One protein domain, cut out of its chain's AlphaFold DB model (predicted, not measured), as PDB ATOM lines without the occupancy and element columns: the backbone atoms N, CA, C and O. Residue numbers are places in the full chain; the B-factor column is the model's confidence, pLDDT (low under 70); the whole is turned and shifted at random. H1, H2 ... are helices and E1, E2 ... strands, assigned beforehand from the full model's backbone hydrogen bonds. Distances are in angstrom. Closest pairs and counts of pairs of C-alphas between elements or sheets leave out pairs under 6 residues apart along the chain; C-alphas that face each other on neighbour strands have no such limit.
ATOM      1  N   PRO A  63      94.548 -51.648 -40.259       88.19
ATOM      2  CA  PRO A  63      93.114 -51.777 -40.012       88.19
ATOM      3  C   PRO A  63      92.824 -52.799 -38.900       88.19
ATOM      4  O   PRO A  63      93.609 -53.725 -38.651       88.19
ATOM      5  N   GLN A  64      91.673 -52.660 -38.239       87.50
ATOM      6  CA  GLN A  64      91.195 -53.617 -37.234       87.50
ATOM      7  C   GLN A  64      91.140 -55.054 -37.788       87.50
ATOM      8  O   GLN A  64      90.824 -55.276 -38.953       87.50
ATOM      9  N   GLY A  65      91.460 -56.044 -36.946       85.50
ATOM     10  CA  GLY A  65      91.496 -57.458 -37.336       85.50
ATOM     11  C   GLY A  65      92.800 -57.895 -38.010       85.50
ATOM     12  O   GLY A  65      93.002 -59.090 -38.220       85.50
ATOM     13  N   THR A  66      93.720 -56.966 -38.291       89.81
ATOM     14  CA  THR A  66      95.049 -57.314 -38.808       89.81
ATOM     15  C   THR A  66      95.809 -58.159 -37.789       89.81
ATOM     16  O   THR A  66      95.965 -57.765 -36.630       89.81
ATOM     17  N   VAL A  67      96.311 -59.312 -38.233       90.19
ATOM     18  CA  VAL A  67      97.219 -60.153 -37.448       90.19
ATOM     19  C   VAL A  67      98.644 -59.685 -37.693       90.19
ATOM     20  O   VAL A  67      99.115 -59.630 -38.830       90.19
ATOM     21  N   GLY A  68      99.339 -59.356 -36.618       91.12
ATOM     22  CA  GLY A  68     100.695 -58.847 -36.628       91.12
ATOM     23  C   GLY A  68     101.602 -59.615 -35.681       91.12
ATOM     24  O   GLY A  68     101.172 -60.431 -34.866       91.12
ATOM     25  N   MET A  69     102.894 -59.360 -35.808       91.75
ATOM     26  CA  MET A  69     103.938 -59.944 -34.974       91.75
ATOM     27  C   MET A  69     105.032 -58.921 -34.703       91.75
ATOM     28  O   MET A  69     105.167 -57.923 -35.421       91.75
ATOM     29  N   PHE A  70     105.839 -59.175 -33.676       91.81
ATOM     30  CA  PHE A  70     107.007 -58.345 -33.423       91.81
ATOM     31  C   PHE A  70     108.077 -58.567 -34.506       91.81
ATOM     32  O   PHE A  70     108.314 -59.704 -34.920       91.81
ATOM     33  N   PRO A  71     108.802 -57.510 -34.918       92.00
ATOM     34  CA  PRO A  71     109.936 -57.626 -35.828       92.00
ATOM     35  C   PRO A  71     110.995 -58.629 -35.357       92.00
ATOM     36  O   PRO A  71     111.638 -59.261 -36.185       92.00
ATOM     37  N   SER A  72     111.214 -58.768 -34.044       91.44
ATOM     38  CA  SER A  72     112.146 -59.755 -33.475       91.44
ATOM     39  C   SER A  72     111.720 -61.185 -33.777       91.44
ATOM     40  O   SER A  72     112.551 -62.001 -34.172       91.44
ATOM     41  N   ASP A  73     110.428 -61.457 -33.641       90.31
ATOM     42  CA  ASP A  73     109.854 -62.793 -33.764       90.31
ATOM     43  C   ASP A  73     109.755 -63.174 -35.246       90.31
ATOM     44  O   ASP A  73     110.022 -64.311 -35.626       90.31
ATOM     45  N   ALA A  74     109.507 -62.190 -36.117       90.62
ATOM     46  CA  ALA A  74     109.594 -62.365 -37.562       90.62
ATOM     47  C   ALA A  74     111.010 -62.781 -38.022       90.62
ATOM     48  O   ALA A  74     111.140 -63.645 -38.892       90.62
ATOM     49  N   LYS A  75     112.082 -62.219 -37.426       91.44
ATOM     50  CA  LYS A  75     113.482 -62.597 -37.744       91.44
ATOM     51  C   LYS A  75     113.723 -64.071 -37.474       91.44
ATOM     52  O   LYS A  75     114.265 -64.770 -38.330       91.44
ATOM     53  N   SER A  76     113.352 -64.520 -36.277       89.38
ATOM     54  CA  SER A  76     113.618 -65.881 -35.817       89.38
ATOM     55  C   SER A  76     112.726 -66.903 -36.520       89.38
ATOM     56  O   SER A  76     113.250 -67.893 -37.027       89.38
ATOM     57  N   ALA A  77     111.419 -66.650 -36.619       88.62
ATOM     58  CA  ALA A  77     110.464 -67.604 -37.184       88.62
ATOM     59  C   ALA A  77     110.628 -67.779 -38.703       88.62
ATOM     60  O   ALA A  77     110.657 -68.903 -39.203       88.62
ATOM     61  N   PHE A  78     110.791 -66.680 -39.449       87.88
ATOM     62  CA  PHE A  78     110.823 -66.701 -40.918       87.88
ATOM     63  C   PHE A  78     112.241 -66.654 -41.503       87.88
ATOM     64  O   PHE A  78     112.407 -66.581 -42.721       87.88
ATOM     65  N   LYS A  79     113.280 -66.701 -40.652       88.12
ATOM     66  CA  LYS A  79     114.698 -66.591 -41.047       88.12
ATOM     67  C   LYS A  79     114.955 -65.353 -41.922       88.12
ATOM     68  O   LYS A  79     115.683 -65.405 -42.923       88.12
ATOM     69  N   LEU A  80     114.326 -64.238 -41.555       89.88
ATOM     70  CA  LEU A  80     114.456 -62.962 -42.250       89.88
ATOM     71  C   LEU A  80     115.637 -62.156 -41.705       89.88
ATOM     72  O   LEU A  80     115.945 -62.188 -40.511       89.88
ATOM     73  N   THR A  81     116.317 -61.428 -42.586       89.88
ATOM     74  CA  THR A  81     117.407 -60.527 -42.195       89.88
ATOM     75  C   THR A  81     116.843 -59.210 -41.647       89.88
ATOM     76  O   THR A  81     115.708 -58.844 -41.953       89.88
ATOM     77  N   PRO A  82     117.608 -58.446 -40.844       89.81
ATOM     78  CA  PRO A  82     117.150 -57.144 -40.358       89.81
ATOM     79  C   PRO A  82     116.735 -56.193 -41.490       89.81
ATOM     80  O   PRO A  82     115.660 -55.608 -41.403       89.81
ATOM     81  N   LYS A  83     117.518 -56.146 -42.579       88.56
ATOM     82  CA  LYS A  83     117.238 -55.319 -43.763       88.56
ATOM     83  C   LYS A  83     115.915 -55.682 -44.438       88.56
ATOM     84  O   LYS A  83     115.172 -54.800 -44.839       88.56
ATOM     85  N   GLU A  84     115.609 -56.976 -44.542       89.75
ATOM     86  CA  GLU A  84     114.340 -57.455 -45.103       89.75
ATOM     87  C   GLU A  84     113.154 -56.962 -44.284       89.75
ATOM     88  O   GLU A  84     112.176 -56.473 -44.832       89.75
ATOM     89  N   ILE A  85     113.243 -57.017 -42.961       90.81
ATOM     90  CA  ILE A  85     112.134 -56.578 -42.114       90.81
ATOM     91  C   ILE A  85     112.028 -55.061 -42.120       90.81
ATOM     92  O   ILE A  85     110.941 -54.528 -41.911       90.81
ATOM     93  N   ASP A  86     113.133 -54.335 -42.307       89.19
ATOM     94  CA  ASP A  86     113.109 -52.876 -42.457       89.19
ATOM     95  C   ASP A  86     112.371 -52.452 -43.735       89.19
ATOM     96  O   ASP A  86     111.904 -51.323 -43.789       89.19
ATOM     97  N   THR A  87     112.161 -53.357 -44.704       89.38
ATOM     98  CA  THR A  87     111.287 -53.089 -45.863       89.38
ATOM     99  C   THR A  87     109.789 -53.192 -45.583       89.38
ATOM    100  O   THR A  87     108.966 -52.788 -46.403       89.38
ATOM    101  N   LEU A  88     109.402 -53.746 -44.438       90.31
ATOM    102  CA  LEU A  88     107.997 -53.933 -44.104       90.31
ATOM    103  C   LEU A  88     107.457 -52.693 -43.397       90.31
ATOM    104  O   LEU A  88     108.131 -52.124 -42.537       90.31
ATOM    105  N   ARG A  89     106.222 -52.293 -43.725       89.50
ATOM    106  CA  ARG A  89     105.542 -51.214 -42.996       89.50
ATOM    107  C   ARG A  89     105.316 -51.651 -41.554       89.50
ATOM    108  O   ARG A  89     104.919 -52.789 -41.290       89.50
ATOM    109  N   ARG A  90     105.584 -50.739 -40.622       88.69
ATOM    110  CA  ARG A  90     105.489 -51.003 -39.188       88.69
ATOM    111  C   ARG A  90     104.571 -49.996 -38.539       88.69
ATOM    112  O   ARG A  90     104.628 -48.816 -38.859       88.69
ATOM    113  N   GLU A  91     103.766 -50.481 -37.612       88.12
ATOM    114  CA  GLU A  91     103.019 -49.631 -36.698       88.12
ATOM    115  C   GLU A  91     103.808 -49.527 -35.397       88.12
ATOM    116  O   GLU A  91     104.127 -50.544 -34.772       88.12
ATOM    117  N   GLU A  92     104.165 -48.309 -35.007       86.94
ATOM    118  CA  GLU A  92     104.856 -48.040 -33.751       86.94
ATOM    119  C   GLU A  92     103.848 -47.801 -32.629       86.94
ATOM    120  O   GLU A  92     102.839 -47.119 -32.796       86.94
ATOM    121  N   ILE A  93     104.126 -48.359 -31.453       82.75
ATOM    122  CA  ILE A  93     103.296 -48.120 -30.274       82.75
ATOM    123  C   ILE A  93     103.738 -46.802 -29.641       82.75
ATOM    124  O   ILE A  93     104.880 -46.670 -29.199       82.75
ATOM    125  N   GLN A  94     102.821 -45.844 -29.521       77.94
ATOM    126  CA  GLN A  94     103.114 -44.559 -28.894       77.94
ATOM    127  C   GLN A  94     103.682 -44.742 -27.472       77.94
ATOM    128  O   GLN A  94     103.072 -45.382 -26.617       77.94
ATOM    129  N   GLY A  95     104.864 -44.172 -27.215       77.12
ATOM    130  CA  GLY A  95     105.537 -44.256 -25.911       77.12
ATOM    131  C   GLY A  95     106.294 -45.566 -25.650       77.12
ATOM    132  O   GLY A  95     106.807 -45.761 -24.550       77.12
ATOM    133  N   SER A  96     106.404 -46.455 -26.640       81.75
ATOM    134  CA  SER A  96     107.186 -47.689 -26.554       81.75
ATOM    135  C   SER A  96     108.107 -47.834 -27.763       81.75
ATOM    136  O   SER A  96     107.826 -47.349 -28.848       81.75
ATOM    137  N   ARG A  97     109.220 -48.554 -27.590       84.06
ATOM    138  CA  ARG A  97     110.122 -48.923 -28.699       84.06
ATOM    139  C   ARG A  97     109.629 -50.142 -29.484       84.06
ATOM    140  O   ARG A  97     110.322 -50.631 -30.372       84.06
ATOM    141  N   LYS A  98     108.483 -50.699 -29.090       87.44
ATOM    142  CA  LYS A  98     107.880 -51.857 -29.743       87.44
ATOM    143  C   LYS A  98     107.103 -51.403 -30.974       87.44
ATOM    144  O   LYS A  98     106.394 -50.399 -30.938       87.44
ATOM    145  N   SER A  99     107.210 -52.192 -32.029       89.06
ATOM    146  CA  SER A  99     106.462 -52.019 -33.266       89.06
ATOM    147  C   SER A  99     105.889 -53.351 -33.723       89.06
ATOM    148  O   SER A  99     106.371 -54.411 -33.316       89.06
ATOM    149  N   PHE A 100     104.859 -53.291 -34.557       90.44
ATOM    150  CA  PHE A 100     104.199 -54.454 -35.130       90.44
ATOM    151  C   PHE A 100     104.304 -54.448 -36.647       90.44
ATOM    152  O   PHE A 100     104.209 -53.404 -37.294       90.44
ATOM    153  N   VAL A 101     104.480 -55.642 -37.202       92.00
ATOM    154  CA  VAL A 101     104.491 -55.897 -38.642       92.00
ATOM    155  C   VAL A 101     103.355 -56.849 -38.977       92.00
ATOM    156  O   VAL A 101     103.104 -57.781 -38.214       92.00
ATOM    157  N   SER A 102     102.688 -56.639 -40.112       91.88
ATOM    158  CA  SER A 102     101.647 -57.543 -40.608       91.88
ATOM    159  C   SER A 102     102.206 -58.941 -40.881       91.88
ATOM    160  O   SER A 102     103.213 -59.108 -41.573       91.88
ATOM    161  N   LEU A 103     101.527 -59.968 -40.371       91.38
ATOM    162  CA  LEU A 103     101.886 -61.365 -40.602       91.38
ATOM    163  C   LEU A 103     101.750 -61.749 -42.079       91.38
ATOM    164  O   LEU A 103     102.552 -62.539 -42.580       91.38
ATOM    165  N   ALA A 104     100.762 -61.187 -42.781       90.12
ATOM    166  CA  ALA A 104     100.562 -61.435 -44.206       90.12
ATOM    167  C   ALA A 104     101.772 -60.957 -45.022       90.12
ATOM    168  O   ALA A 104     102.294 -61.702 -45.853       90.12
ATOM    169  N   ASP A 105     102.281 -59.764 -44.716       91.56
ATOM    170  CA  ASP A 105     103.435 -59.197 -45.412       91.56
ATOM    171  C   ASP A 105     104.718 -59.973 -45.110       91.56
ATOM    172  O   ASP A 105     105.512 -60.232 -46.013       91.56
ATOM    173  N   VAL A 106     104.896 -60.422 -43.862       91.69
ATOM    174  CA  VAL A 106     106.018 -61.289 -43.473       91.69
ATOM    175  C   VAL A 106     105.975 -62.615 -44.241       91.69
ATOM    176  O   VAL A 106     106.993 -63.026 -44.802       91.69
ATOM    177  N   LYS A 107     104.803 -63.266 -44.325       90.19
ATOM    178  CA  LYS A 107     104.618 -64.509 -45.097       90.19
ATOM    179  C   LYS A 107     104.914 -64.279 -46.584       90.19
ATOM    180  O   LYS A 107     105.636 -65.071 -47.190       90.19
ATOM    181  N   ASN A 108     104.426 -63.183 -47.161       90.44
ATOM    182  CA  ASN A 108     104.670 -62.834 -48.563       90.44
ATOM    183  C   ASN A 108     106.150 -62.549 -48.844       90.44
ATOM    184  O   ASN A 108     106.686 -63.022 -49.846       90.44
ATOM    185  N   LEU A 109     106.838 -61.827 -47.956       90.62
ATOM    186  CA  LEU A 109     108.268 -61.558 -48.094       90.62
ATOM    187  C   LEU A 109     109.076 -62.853 -48.009       90.62
ATOM    188  O   LEU A 109     109.952 -63.082 -48.842       90.62
ATOM    189  N   ALA A 110     108.753 -63.729 -47.056       89.62
ATOM    190  CA  ALA A 110     109.427 -65.012 -46.911       89.62
ATOM    191  C   ALA A 110     109.234 -65.915 -48.143       89.62
ATOM    192  O   ALA A 110     110.204 -66.509 -48.615       89.62
ATOM    193  N   ARG A 111     108.026 -65.943 -48.726       88.19
ATOM    194  CA  ARG A 111     107.754 -66.632 -50.001       88.19
ATOM    195  C   ARG A 111     108.576 -66.053 -51.150       88.19
ATOM    196  O   ARG A 111     109.277 -66.790 -51.834       88.19
ATOM    197  N   ARG A 112     108.572 -64.726 -51.325       89.00
ATOM    198  CA  ARG A 112     109.358 -64.047 -52.375       89.00
ATOM    199  C   ARG A 112     110.859 -64.306 -52.232       89.00
ATOM    200  O   ARG A 112     111.532 -64.558 -53.226       89.00
ATOM    201  N   LYS A 113     111.374 -64.300 -51.002       88.75
ATOM    202  CA  LYS A 113     112.763 -64.651 -50.698       88.75
ATOM    203  C   LYS A 113     113.067 -66.098 -51.075       88.75
ATOM    204  O   LYS A 113     114.109 -66.370 -51.668       88.75
ATOM    205  N   HIS A 114     112.170 -67.022 -50.736       84.94
ATOM    206  CA  HIS A 114     112.326 -68.431 -51.080       84.94
ATOM    207  C   HIS A 114     112.379 -68.627 -52.599       84.94
ATOM    208  O   HIS A 114     113.301 -69.263 -53.101       84.94
ATOM    209  N   LEU A 115     111.461 -67.990 -53.328       85.81
ATOM    210  CA  LEU A 115     111.443 -67.975 -54.790       85.81
ATOM    211  C   LEU A 115     112.744 -67.421 -55.379       85.81
ATOM    212  O   LEU A 115     113.341 -68.056 -56.245       85.81
ATOM    213  N   ALA A 116     113.233 -66.287 -54.877       84.19
ATOM    214  CA  ALA A 116     114.451 -65.658 -55.385       84.19
ATOM    215  C   ALA A 116     115.725 -66.488 -55.128       84.19
ATOM    216  O   ALA A 116     116.655 -66.471 -55.935       84.19
ATOM    217  N   LEU A 117     115.793 -67.212 -54.006       82.88
ATOM    218  CA  LEU A 117     116.981 -67.987 -53.630       82.88
ATOM    219  C   LEU A 117     116.964 -69.420 -54.176       82.88
ATOM    220  O   LEU A 117     118.002 -69.910 -54.632       82.88
ATOM    221  N   HIS A 118     115.805 -70.079 -54.131       79.94
ATOM    222  CA  HIS A 118     115.647 -71.509 -54.407       79.94
ATOM    223  C   HIS A 118     114.913 -71.803 -55.724       79.94
ATOM    224  O   HIS A 118     114.987 -72.928 -56.210       79.94
ATOM    225  N   GLY A 119     114.245 -70.816 -56.334       72.88
ATOM    226  CA  GLY A 119     113.646 -70.928 -57.671       72.88
ATOM    227  C   GLY A 119     112.413 -71.833 -57.780       72.88
ATOM    228  O   GLY A 119     111.898 -72.004 -58.880       72.88
ATOM    229  N   LYS A 120     111.931 -72.416 -56.675       69.81
ATOM    230  CA  LYS A 120     110.740 -73.280 -56.631       69.81
ATOM    231  C   LYS A 120     109.744 -72.751 -55.599       69.81
ATOM    232  O   LYS A 120     110.116 -72.510 -54.450       69.81
ATOM    233  N   ASP A 121     108.488 -72.587 -56.011       60.34
ATOM    234  CA  ASP A 121     107.397 -72.080 -55.155       60.34
ATOM    235  C   ASP A 121     106.861 -73.152 -54.186       60.34
ATOM    236  O   ASP A 121     106.387 -72.862 -53.094       60.34
ATOM    237  N   VAL A 122     106.991 -74.425 -54.569       57.28
ATOM    238  CA  VAL A 122     106.205 -75.534 -54.001       57.28
ATOM    239  C   VAL A 122     106.721 -76.040 -52.640       57.28
ATOM    240  O   VAL A 122     105.971 -76.662 -51.898       57.28
ATOM    241  N   GLU A 123     107.970 -75.756 -52.260       65.81
ATOM    242  CA  GLU A 123     108.596 -76.312 -51.039       65.81
ATOM    243  C   GLU A 123     108.630 -75.356 -49.834       65.81
ATOM    244  O   GLU A 123     109.158 -75.712 -48.776       65.81
ATOM    245  N   TYR A 124     108.081 -74.143 -49.943       71.06
ATOM    246  CA  TYR A 124     108.097 -73.221 -48.810       71.06
ATOM    247  C   TYR A 124     107.078 -73.637 -47.738       71.06
ATOM    248  O   TYR A 124     105.898 -73.292 -47.808       71.06
ATOM    249  N   VAL A 125     107.553 -74.342 -46.710       78.81
ATOM    250  CA  VAL A 125     106.771 -74.658 -45.509       78.81
ATOM    251  C   VAL A 125     106.920 -73.503 -44.508       78.81
ATOM    252  O   VAL A 125     108.003 -73.333 -43.936       78.81
ATOM    253  N   PRO A 126     105.880 -72.671 -44.291       76.44
ATOM    254  CA  PRO A 126     105.936 -71.636 -43.269       76.44
ATOM    255  C   PRO A 126     106.054 -72.269 -41.870       76.44
ATOM    256  O   PRO A 126     105.585 -73.390 -41.662       76.44
ATOM    257  N   PRO A 127     106.655 -71.559 -40.895       79.69
ATOM    258  CA  PRO A 127     106.652 -72.003 -39.506       79.69
ATOM    259  C   PRO A 127     105.213 -72.225 -39.033       79.69
ATOM    260  O   PRO A 127     104.305 -71.479 -39.412       79.69
ATOM    261  N   SER A 128     105.011 -73.268 -38.229       76.81
ATOM    262  CA  SER A 128     103.678 -73.617 -37.741       76.81
ATOM    263  C   SER A 128     103.123 -72.497 -36.863       76.81
ATOM    264  O   SER A 128     103.872 -71.880 -36.106       76.81
ATOM    265  N   ASP A 129     101.818 -72.238 -36.936       67.25
ATOM    266  CA  ASP A 129     101.211 -71.069 -36.287       67.25
ATOM    267  C   ASP A 129     101.356 -71.089 -34.745       67.25
ATOM    268  O   ASP A 129     101.345 -70.033 -34.123       67.25
ATOM    269  N   TRP A 130     101.593 -72.253 -34.117       64.56
ATOM    270  CA  TRP A 130     101.889 -72.363 -32.674       64.56
ATOM    271  C   TRP A 130     103.319 -71.945 -32.289       64.56
ATOM    272  O   TRP A 130     103.598 -71.701 -31.117       64.56
ATOM    273  N   GLN A 131     104.236 -71.857 -33.253       70.25
ATOM    274  CA  GLN A 131     105.618 -71.407 -33.036       70.25
ATOM    275  C   GLN A 131     105.759 -69.884 -33.137       70.25
ATOM    276  O   GLN A 131     106.833 -69.347 -32.864       70.25
ATOM    277  N   VAL A 132     104.700 -69.185 -33.558       79.12
ATOM    278  CA  VAL A 132     104.734 -67.754 -33.853       79.12
ATOM    279  C   VAL A 132     103.859 -67.005 -32.855       79.12
ATOM    280  O   VAL A 132     102.656 -67.232 -32.762       79.12
ATOM    281  N   SER A 133     104.460 -66.064 -32.126       82.69
ATOM    282  CA  SER A 133     103.711 -65.145 -31.269       82.69
ATOM    283  C   SER A 133     102.970 -64.132 -32.140       82.69
ATOM    284  O   SER A 133     103.579 -63.244 -32.746       82.69
ATOM    285  N   THR A 134     101.652 -64.288 -32.242       86.44
ATOM    286  CA  THR A 134     100.799 -63.432 -33.070       86.44
ATOM    287  C   THR A 134      99.882 -62.572 -32.212       86.44
ATOM    288  O   THR A 134      99.418 -62.961 -31.142       86.44
ATOM    289  N   HIS A 135      99.661 -61.351 -32.679       87.88
ATOM    290  CA  HIS A 135      98.824 -60.363 -32.023       87.88
ATOM    291  C   HIS A 135      97.772 -59.906 -33.022       87.88
ATOM    292  O   HIS A 135      98.109 -59.562 -34.152       87.88
ATOM    293  N   THR A 136      96.511 -59.872 -32.617       88.62
ATOM    294  CA  THR A 136      95.442 -59.319 -33.447       88.62
ATOM    295  C   THR A 136      95.169 -57.900 -33.004       88.62
ATOM    296  O   THR A 136      95.007 -57.613 -31.813       88.62
ATOM    297  N   ARG A 137      95.089 -56.995 -33.972       85.31
ATOM    298  CA  ARG A 137      94.662 -55.631 -33.712       85.31
ATOM    299  C   ARG A 137      93.185 -55.614 -33.319       85.31
ATOM    300  O   ARG A 137      92.321 -55.962 -34.124       85.31
ATOM    301  N   GLN A 138      92.906 -55.204 -32.085       82.81
ATOM    302  CA  GLN A 138      91.564 -55.275 -31.503       82.81
ATOM    303  C   GLN A 138      90.699 -54.066 -31.848       82.81
ATOM    304  O   GLN A 138      89.518 -54.244 -32.117       82.81
ATOM    305  N   ASN A 139      91.279 -52.863 -31.874       75.38
ATOM    306  CA  ASN A 139      90.545 -51.615 -32.077       75.38
ATOM    307  C   ASN A 139      91.246 -50.717 -33.095       75.38
ATOM    308  O   ASN A 139      92.476 -50.652 -33.130       75.38
ATOM    309  N   ASP A 140      90.448 -49.987 -33.874       65.50
ATOM    310  CA  ASP A 140      90.932 -48.914 -34.754       65.50
ATOM    311  C   ASP A 140      90.955 -47.540 -34.064       65.50
ATOM    312  O   ASP A 140      91.466 -46.553 -34.587       65.50
ATOM    313  N   SER A 141      90.382 -47.463 -32.857       56.94
ATOM    314  CA  SER A 141      90.208 -46.193 -32.165       56.94
ATOM    315  C   SER A 141      91.547 -45.624 -31.695       56.94
ATOM    316  O   SER A 141      92.328 -46.301 -31.026       56.94
ATOM    317  N   THR A 142      91.727 -44.327 -31.915       54.09
ATOM    318  CA  THR A 142      92.794 -43.478 -31.362       54.09
ATOM    319  C   THR A 142      92.753 -43.337 -29.830       54.09
ATOM    320  O   THR A 142      93.540 -42.584 -29.252       54.09
ATOM    321  N   ARG A 143      91.838 -44.033 -29.133       51.09
ATOM    322  CA  ARG A 143      91.760 -44.004 -27.668       51.09
ATOM    323  C   ARG A 143      92.961 -44.728 -27.066       51.09
ATOM    324  O   ARG A 143      93.232 -45.882 -27.377       51.09
ATOM    325  N   ARG A 144      93.657 -44.019 -26.171       50.31
ATOM    326  CA  ARG A 144      94.882 -44.431 -25.468       50.31
ATOM    327  C   ARG A 144      94.647 -45.636 -24.547       50.31
ATOM    328  O   ARG A 144      94.576 -45.476 -23.331       50.31
ATOM    329  N   TYR A 145      94.572 -46.842 -25.093       50.09
ATOM    330  CA  TYR A 145      94.843 -48.052 -24.319       50.09
ATOM    331  C   TYR A 145      96.284 -48.502 -24.563       50.09
ATOM    332  O   TYR A 145      96.864 -48.256 -25.617       50.09
ATOM    333  N   LYS A 146      96.882 -49.121 -23.541       60.59
ATOM    334  CA  LYS A 146      98.317 -49.430 -23.421       60.59
ATOM    335  C   LYS A 146      98.935 -50.194 -24.607       60.59
ATOM    336  O   LYS A 146     100.149 -50.125 -24.738       60.59
ATOM    337  N   THR A 147      98.143 -50.848 -25.461       66.69
ATOM    338  CA  THR A 147      98.485 -51.329 -26.816       66.69
ATOM    339  C   THR A 147      97.181 -51.691 -27.546       66.69
ATOM    340  O   THR A 147      96.401 -52.464 -27.000       66.69
ATOM    341  N   ASN A 148      96.944 -51.231 -28.784       77.00
ATOM    342  CA  ASN A 148      95.773 -51.639 -29.603       77.00
ATOM    343  C   ASN A 148      95.863 -53.088 -30.143       77.00
ATOM    344  O   ASN A 148      95.025 -53.539 -30.928       77.00
ATOM    345  N   TRP A 149      96.891 -53.813 -29.708       81.00
ATOM    346  CA  TRP A 149      97.247 -55.162 -30.115       81.00
ATOM    347  C   TRP A 149      96.995 -56.113 -28.949       81.00
ATOM    348  O   TRP A 149      97.624 -55.986 -27.898       81.00
ATOM    349  N   GLY A 150      96.061 -57.041 -29.136       79.62
ATOM    350  CA  GLY A 150      95.780 -58.112 -28.189       79.62
ATOM    351  C   GLY A 150      96.458 -59.404 -28.620       79.62
ATOM    352  O   GLY A 150      96.681 -59.622 -29.810       79.62
ATOM    353  N   PHE A 151      96.782 -60.274 -27.667       74.44
ATOM    354  CA  PHE A 151      97.251 -61.618 -27.994       74.44
ATOM    355  C   PHE A 151      96.136 -62.364 -28.730       74.44
ATOM    356  O   PHE A 151      95.007 -62.427 -28.241       74.44
ATOM    357  N   ALA A 152      96.444 -62.894 -29.910       60.62
ATOM    358  CA  ALA A 152      95.541 -63.806 -30.585       60.62
ATOM    359  C   ALA A 152      95.782 -65.188 -29.969       60.62
ATOM    360  O   ALA A 152      96.878 -65.724 -30.153       60.62
TER     361      ALA A 152
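AT A GLANCE: This is residues 63 to 152 of the 159 residues of an uncharacterized protein of Exidia glandulosa HHB12029 (UniProt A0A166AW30). Five short strands make a small curled sheet, and the long helix H3 runs from the end of E3 away from it toward one end of the domain, while the loop between E4 and E5 makes the other end. H1 and H2 pack together near the sheet, with H1 also on the first half of H3, and after H3 a long stretch with no named element folds back to the sheet. The printed part has 90 residues, with E1, H1, H2, E2, E3, H3, E4 and E5 along the chain, in the mixed class of helices and strands. The sheet is antiparallel, in the order E2, E3, E1, E4, E5. The whole is compact, with a radius of gyration of the C-alphas of 14.0 A, yet elongated, spanning 46 by 24 by 20 A.

HOW THE PARTS SIT: Start in the sheet with E1, residues 67 to 69, and E3, residues 99 to 102, where N 69 and O 101 are 2.9 A apart, within hydrogen-bond range. E2, residues 90 to 92, forms a hairpin with E3, with N 100 and O 91 at 2.9 A. Beside E1 find E4, residues 135 to 137, with N 68 and O 135 at 2.8 A; E4 forms a hairpin with E5, residues 149 to 151, with N 136 and O 150 at 2.8 A. The sheet is only just strongly twisted, its C-alphas up to 4.4 A off the best plane. H1, residues 71 to 78, only grazes the sheet with residues 71 to 74, and H3, residues 103 to 118, only grazes it with residues 103 to 106. H1 touches H3, by its residues 106 to 110 alone, at a steep tilt of 47 degrees, the same way; the closest C-alphas, of Phe 78 and Ala 110, are 6.4 A apart. H2, residues 82 to 86, touches H1, the C-alphas of Pro 71 and Ile 85 being closest at 6.7 A, and is not on the sheet. E1, H1 H2, E2 is a split strand-helix-strand unit, two strands of one sheet that are not neighbours, with helices between them along the chain and E3 between them in the sheet, and E3, H3, E4 is another, with E1 between its strands in the sheet; each has a right-handed crossover. In H1, H2 and H3 every O i to N i+4 pair is within hydrogen-bond range.

IN THESE COORDINATES: Find C-alpha 67 at (97.219, -60.153, -37.448), where E1 begins its 7.2 A. E3 runs 10.4 A, E5 6.8 A, E4 6.5 A and E2 6.2 A. H3 runs 22.0 A, from C-alpha 103 at (101.886, -61.365, -40.602) to C-alpha 118 at (115.647, -71.509, -54.407); H1 runs 10.4 A and H2 6.2 A. E5 ends at C-alpha 151, (97.251, -61.618, -27.994).

THE WHOLE: Look for the two C-alphas farthest apart at Gly 119 and Arg 143, 45.9 A. The printed part has no cut; the links H3 to E4 and E4 to E5 are long. The model's pLDDT is under 70 at residues 120 to 123, 129 to 130, 140 to 147 and 152.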